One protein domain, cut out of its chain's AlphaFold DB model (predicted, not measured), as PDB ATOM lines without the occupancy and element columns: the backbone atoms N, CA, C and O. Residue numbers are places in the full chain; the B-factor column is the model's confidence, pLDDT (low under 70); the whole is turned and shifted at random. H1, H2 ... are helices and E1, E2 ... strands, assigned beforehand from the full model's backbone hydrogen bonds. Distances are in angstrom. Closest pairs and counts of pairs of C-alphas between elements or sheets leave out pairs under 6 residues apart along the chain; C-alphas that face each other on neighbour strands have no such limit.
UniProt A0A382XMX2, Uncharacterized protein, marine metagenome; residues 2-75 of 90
ATOM      1  N   VAL A   2     118.099 138.688  76.792       95.88
ATOM      2  CA  VAL A   2     116.739 138.164  77.000       95.88
ATOM      3  C   VAL A   2     116.611 136.692  76.603       95.88
ATOM      4  O   VAL A   2     116.047 135.907  77.354       95.88
ATOM      5  N   ILE A   3     117.251 136.296  75.499       96.69
ATOM      6  CA  ILE A   3     117.350 134.898  75.057       96.69
ATOM      7  C   ILE A   3     118.086 134.039  76.101       96.69
ATOM      8  O   ILE A   3     117.678 132.915  76.361       96.69
ATOM      9  N   ASP A   4     119.122 134.570  76.759       96.88
ATOM     10  CA  ASP A   4     119.884 133.854  77.797       96.88
ATOM     11  C   ASP A   4     119.047 133.580  79.058       96.88
ATOM     12  O   ASP A   4     119.201 132.542  79.707       96.88
ATOM     13  N   ILE A   5     118.157 134.515  79.405       96.75
ATOM     14  CA  ILE A   5     117.180 134.359  80.489       96.75
ATOM     15  C   ILE A   5     116.085 133.380  80.052       96.75
ATOM     16  O   ILE A   5     115.791 132.430  80.775       96.75
ATOM     17  N   ALA A   6     115.535 133.551  78.849       97.31
ATOM     18  CA  ALA A   6     114.467 132.708  78.324       97.31
ATOM     19  C   ALA A   6     114.889 131.245  78.137       97.31
ATOM     20  O   ALA A   6     114.105 130.343  78.410       97.31
ATOM     21  N   ALA A   7     116.150 130.991  77.787       96.94
ATOM     22  CA  ALA A   7     116.705 129.645  77.668       96.94
ATOM     23  C   ALA A   7     116.733 128.854  78.996       96.94
ATOM     24  O   ALA A   7     117.023 127.659  78.983       96.94
ATOM     25  N   GLN A   8     116.489 129.496  80.145       96.69
ATOM     26  CA  GLN A   8     116.365 128.826  81.447       96.69
ATOM     27  C   GLN A   8     114.927 128.401  81.768       96.69
ATOM     28  O   GLN A   8     114.718 127.655  82.729       96.69
ATOM     29  N   TYR A   9     113.942 128.879  81.007       97.50
ATOM     30  CA  TYR A   9     112.538 128.584  81.250       97.50
ATOM     31  C   TYR A   9     112.194 127.145  80.839       97.50
ATOM     32  O   TYR A   9     112.584 126.677  79.772       97.50
ATOM     33  N   ARG A  10     111.470 126.435  81.711       96.62
ATOM     34  CA  ARG A  10     111.088 125.017  81.573       96.62
ATOM     35  C   ARG A  10     109.578 124.795  81.712       96.62
ATOM     36  O   ARG A  10     109.145 123.681  81.987       96.62
ATOM     37  N   GLY A  11     108.779 125.855  81.594       95.25
ATOM     38  CA  GLY A  11     107.315 125.793  81.661       95.25
ATOM     39  C   GLY A  11     106.702 125.992  83.051       95.25
ATOM     40  O   GLY A  11     105.524 126.309  83.124       95.25
ATOM     41  N   LYS A  12     107.469 125.818  84.140       96.44
ATOM     42  CA  LYS A  12     106.970 125.908  85.535       96.44
ATOM     43  C   LYS A  12     107.914 126.648  86.496       96.44
ATOM     44  O   LYS A  12     107.917 126.397  87.699       96.44
ATOM     45  N   ASN A  13     108.811 127.471  85.959       98.12
ATOM     46  CA  ASN A  13     109.808 128.221  86.729       98.12
ATOM     47  C   ASN A  13     109.930 129.690  86.290       98.12
ATOM     48  O   ASN A  13     110.976 130.307  86.502       98.12
ATOM     49  N   ASN A  14     108.912 130.252  85.635       98.25
ATOM     50  CA  ASN A  14     108.903 131.661  85.272       98.25
ATOM     51  C   ASN A  14     108.792 132.514  86.538       98.25
ATOM     52  O   ASN A  14     107.749 132.559  87.179       98.25
ATOM     53  N   GLY A  15     109.880 133.182  86.904       97.62
ATOM     54  CA  GLY A  15     110.049 133.790  88.222       97.62
ATOM     55  C   GLY A  15     111.300 133.288  88.937       97.62
ATOM     56  O   GLY A  15     111.833 134.013  89.766       97.62
ATOM     57  N   ASP A  16     111.840 132.126  88.570       98.06
ATOM     58  CA  ASP A  16     113.106 131.577  89.082       98.06
ATOM     59  C   ASP A  16     114.179 131.523  87.983       98.06
ATOM     60  O   ASP A  16     114.891 130.533  87.808       98.06
ATOM     61  N   LEU A  17     114.271 132.594  87.190       98.12
ATOM     62  CA  LEU A  17     115.295 132.763  86.158       98.12
ATOM     63  C   LEU A  17     116.372 133.715  86.679       98.12
ATOM     64  O   LEU A  17     116.056 134.746  87.269       98.12
ATOM     65  N   CYS A  18     117.653 133.419  86.455       97.25
ATOM     66  CA  CYS A  18     118.736 134.240  86.998       97.25
ATOM     67  C   CYS A  18     119.814 134.546  85.954       97.25
ATOM     68  O   CYS A  18     120.026 133.808  84.997       97.25
ATOM     69  N   ALA A  19     120.528 135.653  86.137       96.62
ATOM     70  CA  ALA A  19     121.638 136.026  85.260       96.62
ATOM     71  C   ALA A  19     122.853 136.531  86.063       96.62
ATOM     72  O   ALA A  19     123.248 137.695  85.919       96.62
ATOM     73  N   PRO A  20     123.437 135.707  86.962       95.69
ATOM     74  CA  PRO A  20     124.722 136.024  87.577       95.69
ATOM     75  C   PRO A  20     125.846 135.913  86.538       95.69
ATOM     76  O   PRO A  20     125.795 135.060  85.649       95.69
ATOM     77  N   LEU A  21     126.893 136.737  86.661       95.88
ATOM     78  CA  LEU A  21     127.990 136.756  85.683       95.88
ATOM     79  C   LEU A  21     128.666 135.382  85.532       95.88
ATOM     80  O   LEU A  21     129.014 134.993  84.423       95.88
ATOM     81  N   SER A  22     128.803 134.613  86.615       95.25
ATOM     82  CA  SER A  22     129.371 133.257  86.580       95.25
ATOM     83  C   SER A  22     128.620 132.313  85.633       95.25
ATOM     84  O   SER A  22     129.252 131.548  84.907       95.25
ATOM     85  N   LEU A  23     127.287 132.393  85.596       95.62
ATOM     86  CA  LEU A  23     126.460 131.627  84.662       95.62
ATOM     87  C   LEU A  23     126.551 132.207  83.247       95.62
ATOM     88  O   LEU A  23     126.682 131.466  82.275       95.62
ATOM     89  N   MET A  24     126.507 133.534  83.136       96.88
ATOM     90  CA  MET A  24     126.451 134.238  81.853       96.88
ATOM     91  C   MET A  24     127.775 134.195  81.077       96.88
ATOM     92  O   MET A  24     127.756 134.277  79.853       96.88
ATOM     93  N   ARG A  25     128.912 133.949  81.740       97.06
ATOM     94  CA  ARG A  25     130.194 133.661  81.069       97.06
ATOM     95  C   ARG A  25     130.111 132.473  80.116       97.06
ATOM     96  O   ARG A  25     130.665 132.534  79.026       97.06
ATOM     97  N   LYS A  26     129.337 131.437  80.464       95.62
ATOM     98  CA  LYS A  26     129.086 130.281  79.580       95.62
ATOM     99  C   LYS A  26     128.268 130.646  78.333       95.62
ATOM    100  O   LYS A  26     128.204 129.866  77.395       95.62
ATOM    101  N   ARG A  27     127.628 131.818  78.344       94.38
ATOM    102  CA  ARG A  27     126.841 132.403  77.248       94.38
ATOM    103  C   ARG A  27     127.596 133.537  76.530       94.38
ATOM    104  O   ARG A  27     126.992 134.265  75.757       94.38
ATOM    105  N   GLY A  28     128.892 133.719  76.807       96.06
ATOM    106  CA  GLY A  28     129.737 134.732  76.162       96.06
ATOM    107  C   GLY A  28     129.784 136.103  76.850       96.06
ATOM    108  O   GLY A  28     130.466 137.000  76.364       96.06
ATOM    109  N   TRP A  29     129.116 136.293  77.993       97.19
ATOM    110  CA  TRP A  29     129.178 137.559  78.733       97.19
ATOM    111  C   TRP A  29     130.449 137.663  79.575       97.19
ATOM    112  O   TRP A  29     130.690 136.834  80.452       97.19
ATOM    113  N   THR A  30     131.226 138.725  79.381       96.56
ATOM    114  CA  THR A  30     132.494 138.938  80.102       96.56
ATOM    115  C   THR A  30     132.447 140.113  81.078       96.56
ATOM    116  O   THR A  30     133.090 140.054  82.125       96.56
ATOM    117  N   SER A  31     131.645 141.144  80.789       97.19
ATOM    118  CA  SER A  31     131.538 142.369  81.592       97.19
ATOM    119  C   SER A  31     130.308 142.375  82.506       97.19
ATOM    120  O   SER A  31     129.169 142.266  82.041       97.19
ATOM    121  N   SER A  32     130.534 142.574  83.810       96.00
ATOM    122  CA  SER A  32     129.471 142.815  84.799       96.00
ATOM    123  C   SER A  32     128.626 144.040  84.450       96.00
ATOM    124  O   SER A  32     127.406 144.006  84.601       96.00
ATOM    125  N   ASP A  33     129.255 145.110  83.970       97.81
ATOM    126  CA  ASP A  33     128.580 146.384  83.723       97.81
ATOM    127  C   ASP A  33     127.660 146.294  82.513       97.81
ATOM    128  O   ASP A  33     126.501 146.702  82.584       97.81
ATOM    129  N   GLN A  34     128.124 145.668  81.427       97.62
ATOM    130  CA  GLN A  34     127.283 145.402  80.258       97.62
ATOM    131  C   GLN A  34     126.121 144.466  80.607       97.62
ATOM    132  O   GLN A  34     124.988 144.712  80.194       97.62
ATOM    133  N   LEU A  35     126.377 143.433  81.420       97.31
ATOM    134  CA  LEU A  35     125.344 142.527  81.922       97.31
ATOM    135  C   LEU A  35     124.280 143.288  82.727       97.31
ATOM    136  O   LEU A  35     123.082 143.078  82.543       97.31
ATOM    137  N   ASN A  36     124.706 144.175  83.628       96.44
ATOM    138  CA  ASN A  36     123.814 144.982  84.456       96.44
ATOM    139  C   ASN A  36     123.028 146.003  83.630       96.44
ATOM    140  O   ASN A  36     121.818 146.114  83.827       96.44
ATOM    141  N   LYS A  37     123.673 146.676  82.671       98.00
ATOM    142  CA  LYS A  37     123.018 147.593  81.732       98.00
ATOM    143  C   LYS A  37     121.928 146.880  80.932       98.00
ATOM    144  O   LYS A  37     120.798 147.353  80.906       98.00
ATOM    145  N   ALA A  38     122.231 145.711  80.368       97.81
ATOM    146  CA  ALA A  38     121.263 144.925  79.607       97.81
ATOM    147  C   ALA A  38     120.079 144.457  80.470       97.81
ATOM    148  O   ALA A  38     118.933 144.562  80.050       97.81
ATOM    149  N   LYS A  39     120.323 143.973  81.700       97.38
ATOM    150  CA  LYS A  39     119.233 143.611  82.628       97.38
ATOM    151  C   LYS A  39     118.354 144.817  82.966       97.38
ATOM    152  O   LYS A  39     117.138 144.675  82.986       97.38
ATOM    153  N   LYS A  40     118.961 145.981  83.225       97.31
ATOM    154  CA  LYS A  40     118.241 147.224  83.529       97.31
ATOM    155  C   LYS A  40     117.358 147.649  82.357       97.31
ATOM    156  O   LYS A  40     116.174 147.867  82.566       97.31
ATOM    157  N   GLU A  41     117.893 147.649  81.139       97.56
ATOM    158  CA  GLU A  41     117.136 147.984  79.928       97.56
ATOM    159  C   GLU A  41     115.934 147.048  79.713       97.56
ATOM    160  O   GLU A  41     114.839 147.503  79.389       97.56
ATOM    161  N   LEU A  42     116.102 145.737  79.930       96.94
ATOM    162  CA  LEU A  42     114.997 144.780  79.802       96.94
ATOM    163  C   LEU A  42     113.911 144.980  80.867       96.94
ATOM    164  O   LEU A  42     112.738 144.754  80.577       96.94
ATOM    165  N   VAL A  43     114.283 145.395  82.080       96.69
ATOM    166  CA  VAL A  43     113.315 145.745  83.132       96.69
ATOM    167  C   VAL A  43     112.590 147.045  82.792       96.69
ATOM    168  O   VAL A  43     111.373 147.113  82.917       96.69
ATOM    169  N   GLU A  44     113.314 148.063  82.325       96.00
ATOM    170  CA  GLU A  44     112.741 149.354  81.921       96.00
ATOM    171  C   GLU A  44     111.746 149.213  80.763       96.00
ATOM    172  O   GLU A  44     110.722 149.891  80.746       96.00
ATOM    173  N   LYS A  45     112.013 148.297  79.826       95.12
ATOM    174  CA  LYS A  45     111.125 147.980  78.696       95.12
ATOM    175  C   LYS A  45     110.011 146.981  79.035       95.12
ATOM    176  O   LYS A  45     109.294 146.559  78.133       95.12
ATOM    177  N   ASP A  46     109.882 146.577  80.301       95.50
ATOM    178  CA  ASP A  46     108.914 145.573  80.768       95.50
ATOM    179  C   ASP A  46     109.001 144.245  79.991       95.50
ATOM    180  O   ASP A  46     108.009 143.559  79.766       95.50
ATOM    181  N   VAL A  47     110.205 143.871  79.550       96.75
ATOM    182  CA  VAL A  47     110.504 142.600  78.868       96.75
ATOM    183  C   VAL A  47     110.766 141.488  79.886       96.75
ATOM    184  O   VAL A  47     110.377 140.334  79.699       96.75
ATOM    185  N   ILE A  48     111.422 141.842  80.991       97.31
ATOM    186  CA  ILE A  48     111.564 140.986  82.168       97.31
ATOM    187  C   ILE A  48     111.153 141.769  83.410       97.31
ATOM    188  O   ILE A  48     111.334 142.982  83.476       97.31
ATOM    189  N   ARG A  49     110.678 141.073  84.437       97.25
ATOM    190  CA  ARG A  49     110.352 141.664  85.736       97.25
ATOM    191  C   ARG A  49     111.226 141.058  86.819       97.25
ATOM    192  O   ARG A  49     111.474 139.858  86.799       97.25
ATOM    193  N   VAL A  50     111.696 141.872  87.763       97.88
ATOM    194  CA  VAL A  50     112.385 141.356  88.957       97.88
ATOM    195  C   VAL A  50     111.349 140.648  89.823       97.88
ATOM    196  O   VAL A  50     110.424 141.288  90.315       97.88
ATOM    197  N   SER A  51     111.495 139.337  89.979       97.69
ATOM    198  CA  SER A  51     110.609 138.498  90.793       97.69
ATOM    199  C   SER A  51     111.131 138.298  92.209       97.69
ATOM    200  O   SER A  51     110.345 138.074  93.121       97.69
ATOM    201  N   ARG A  52     112.448 138.421  92.404       97.38
ATOM    202  CA  ARG A  52     113.084 138.515  93.719       97.38
ATOM    203  C   ARG A  52     114.247 139.490  93.669       97.38
ATOM    204  O   ARG A  52     115.119 139.361  92.801       97.38
ATOM    205  N   LYS A  53     114.315 140.416  94.624       95.88
ATOM    206  CA  LYS A  53     115.480 141.274  94.823       95.88
ATOM    207  C   LYS A  53     116.597 140.474  95.499       95.88
ATOM    208  O   LYS A  53     116.427 139.844  96.538       95.88
ATOM    209  N   GLY A  54     117.762 140.480  94.871       92.56
ATOM    210  CA  GLY A  54     118.989 139.918  95.409       92.56
ATOM    211  C   GLY A  54     119.571 140.769  96.538       92.56
ATOM    212  O   GLY A  54     119.034 141.806  96.924       92.56
ATOM    213  N   GLY A  55     120.713 140.331  97.051       89.88
ATOM    214  CA  GLY A  55     121.432 140.978  98.142       89.88
ATOM    215  C   GLY A  55     122.805 140.345  98.321       89.88
ATOM    216  O   GLY A  55     123.305 139.667  97.417       89.88
ATOM    217  N   LEU A  56     123.414 140.530  99.491       87.75
ATOM    218  CA  LEU A  56     124.679 139.872  99.803       87.75
ATOM    219  C   LEU A  56     124.506 138.349  99.659       87.75
ATOM    220  O   LEU A  56     123.633 137.753 100.288       87.75
ATOM    221  N   ASN A  57     125.298 137.737  98.775       86.12
ATOM    222  CA  ASN A  57     125.250 136.309  98.438       86.12
ATOM    223  C   ASN A  57     123.917 135.794  97.852       86.12
ATOM    224  O   ASN A  57     123.686 134.586  97.823       86.12
ATOM    225  N   LYS A  58     123.041 136.671  97.341       91.62
ATOM    226  CA  LYS A  58     121.785 136.279  96.676       91.62
ATOM    227  C   LYS A  58     121.629 136.991  95.338       91.62
ATOM    228  O   LYS A  58     121.653 138.216  95.272       91.62
ATOM    229  N   CYS A  59     121.422 136.235  94.263       94.06
ATOM    230  CA  CYS A  59     121.128 136.814  92.955       94.06
ATOM    231  C   CYS A  59     119.677 137.319  92.872       94.06
ATOM    232  O   CYS A  59     118.771 136.772  93.512       94.06
ATOM    233  N   ASN A  60     119.466 138.334  92.030       97.12
ATOM    234  CA  ASN A  60     118.130 138.680  91.557       97.12
ATOM    235  C   ASN A  60     117.536 137.498  90.786       97.12
ATOM    236  O   ASN A  60     118.254 136.846  90.014       97.12
ATOM    237  N   LEU A  61     116.235 137.294  90.958       98.12
ATOM    238  CA  LEU A  61     115.445 136.449  90.074       98.12
ATOM    239  C   LEU A  61     114.587 137.310  89.155       98.12
ATOM    240  O   LEU A  61     114.250 138.455  89.476       98.12
ATOM    241  N   TYR A  62     114.266 136.741  88.004       98.38
ATOM    242  CA  TYR A  62     113.529 137.393  86.944       98.38
ATOM    243  C   TYR A  62     112.401 136.496  86.431       98.38
ATOM    244  O   TYR A  62     112.517 135.269  86.411       98.38
ATOM    245  N   ALA A  63     111.336 137.137  85.960       98.19
ATOM    246  CA  ALA A  63     110.264 136.534  85.182       98.19
ATOM    247  C   ALA A  63     110.201 137.174  83.789       98.19
ATOM    248  O   ALA A  63     110.423 138.376  83.645       98.19
ATOM    249  N   LEU A  64     109.879 136.378  82.775       98.06
ATOM    250  CA  LEU A  64     109.517 136.838  81.439       98.06
ATOM    251  C   LEU A  64     108.087 137.370  81.485       98.06
ATOM    252  O   LEU A  64     107.193 136.694  81.995       98.06
ATOM    253  N   THR A  65     107.856 138.561  80.946       97.06
ATOM    254  CA  THR A  65     106.548 139.222  81.048       97.06
ATOM    255  C   THR A  65     105.524 138.727  80.021       97.06
ATOM    256  O   THR A  65     104.344 139.037  80.156       97.06
ATOM    257  N   TRP A  66     105.938 137.912  79.041       95.56
ATOM    258  CA  TRP A  66     105.054 137.210  78.091       95.56
ATOM    259  C   TRP A  66     104.556 135.843  78.565       95.56
ATOM    260  O   TRP A  66     103.789 135.204  77.852       95.56
ATOM    261  N   PHE A  67     104.954 135.395  79.752       96.19
ATOM    262  CA  PHE A  67     104.405 134.193  80.376       96.19
ATOM    263  C   PHE A  67     103.792 134.540  81.737       96.19
ATOM    264  O   PHE A  67     104.230 135.505  82.371       96.19
ATOM    265  N   PRO A  68     102.802 133.768  82.218       97.12
ATOM    266  CA  PRO A  68     102.369 133.844  83.609       97.12
ATOM    267  C   PRO A  68     103.544 133.588  84.563       97.12
ATOM    268  O   PRO A  68     104.463 132.836  84.232       97.12
ATOM    269  N   ILE A  69     103.548 134.240  85.725       98.00
ATOM    270  CA  ILE A  69     104.568 134.047  86.760       98.00
ATOM    271  C   ILE A  69     104.174 132.828  87.591       98.00
ATOM    272  O   ILE A  69     103.086 132.793  88.162       98.00
ATOM    273  N   ASP A  70     105.070 131.854  87.687       98.19
ATOM    274  CA  ASP A  70     104.881 130.639  88.471       98.19
ATOM    275  C   ASP A  70     105.127 130.902  89.965       98.19
ATOM    276  O   ASP A  70     105.914 131.768  90.340       98.19
ATOM    277  N   GLU A  71     104.521 130.101  90.842       96.31
ATOM    278  CA  GLU A  71     104.687 130.207  92.305       96.31
ATOM    279  C   GLU A  71     106.150 130.032  92.764       96.31
ATOM    280  O   GLU A  71     106.586 130.596  93.768       96.31
ATOM    281  N   CYS A  72     106.927 129.240  92.017       96.44
ATOM    282  CA  CYS A  72     108.345 128.970  92.265       96.44
ATOM    283  C   CYS A  72     108.669 128.552  93.720       96.44
ATOM    284  O   CYS A  72     109.771 128.818  94.202       96.44
ATOM    285  N   GLY A  73     107.733 127.895  94.416       93.75
ATOM    286  CA  GLY A  73     107.922 127.360  95.768       93.75
ATOM    287  C   GLY A  73     108.257 128.421  96.821       93.75
ATOM    288  O   GLY A  73     109.172 128.218  97.617       93.75
ATOM    289  N   GLY A  74     107.593 129.581  96.779       93.56
ATOM    290  CA  GLY A  74     107.762 130.650  97.774       93.56
ATOM    291  C   GLY A  74     109.073 131.438  97.663       93.56
ATOM    292  O   GLY A  74     109.432 132.183  98.570       93.56
ATOM    293  N   LYS A  75     109.816 131.286  96.560       94.69
ATOM    294  CA  LYS A  75     111.084 132.006  96.335       94.69
ATOM    295  C   LYS A  75     110.906 133.483  95.982       94.69
ATOM    296  O   LYS A  75     111.905 134.201  95.990       94.69
TER     297      LYS A  75
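This is residues 2 to 75 of the 90 residues of an uncharacterized protein of marine metagenome (UniProt A0A382XMX2). A small two-stranded hairpin, E1 and E2, lies near the middle, and a long unnamed stretch, residues 7 to 20, passes by it, with residues 17 to 18 paired beside E2. The longest helix, H3, runs in to the hairpin with its residues 39 to 43, while short H2 lies at the far end of H3, nearly at a right angle to it, and short H1 lies close to both helices. The printed part has 74 residues, in the order H1, H2, H3, E1, E2; the sheet E1 - E2 is antiparallel, and the class is mixed, with under half of the residues in named elements. It is compact, with a radius of gyration of the C-alphas of 11.7 A, and rounded, spanning 31 by 26 by 22 A.

H1, residues 2 to 6, begins at C-alpha 2 (116.739, 138.164, 77.000). H2 is residues 21 to 27, and H3, residues 32 to 44, is 18.2 A long. E1, residues 48 to 52, measures 11.9 A; E2, residues 61 to 64, measures 10.5 A and ends at C-alpha 64 (109.517, 136.838, 81.439).

E1 and E2 form a hairpin, antiparallel at 147 degrees, with N 49 and O 63 2.8 A apart, within hydrogen-bond range. Residues 17 to 18 pair antiparallel with residues 61 to 62 of E2. The closest C-alphas of H3 and E1, Leu 42 and Ile 48, are 5.6 A apart. H2 and H3 are close but not clearly touching, about perpendicular at 86 degrees; their closest C-alphas, Leu 21 and Ser 32, are 6.3 A apart. H1 is close to H2 but not clearly touching, C-alphas 4 and 27 being closest at 7.1 A. H2 is apart from E1 and E2. Every O i to N i+4 pair is within hydrogen-bond range in H1 and H3; in H2 1 of 3 is, beside 3 of 4 O i to N i+3 pairs.

The C-alphas farthest apart, Thr 30 and Glu 71, are 31.6 A apart. The printed part has no cut. The link from H1 to H2 is long. Mean pLDDT of the printed part is 96.3, and no printed residue is under 70.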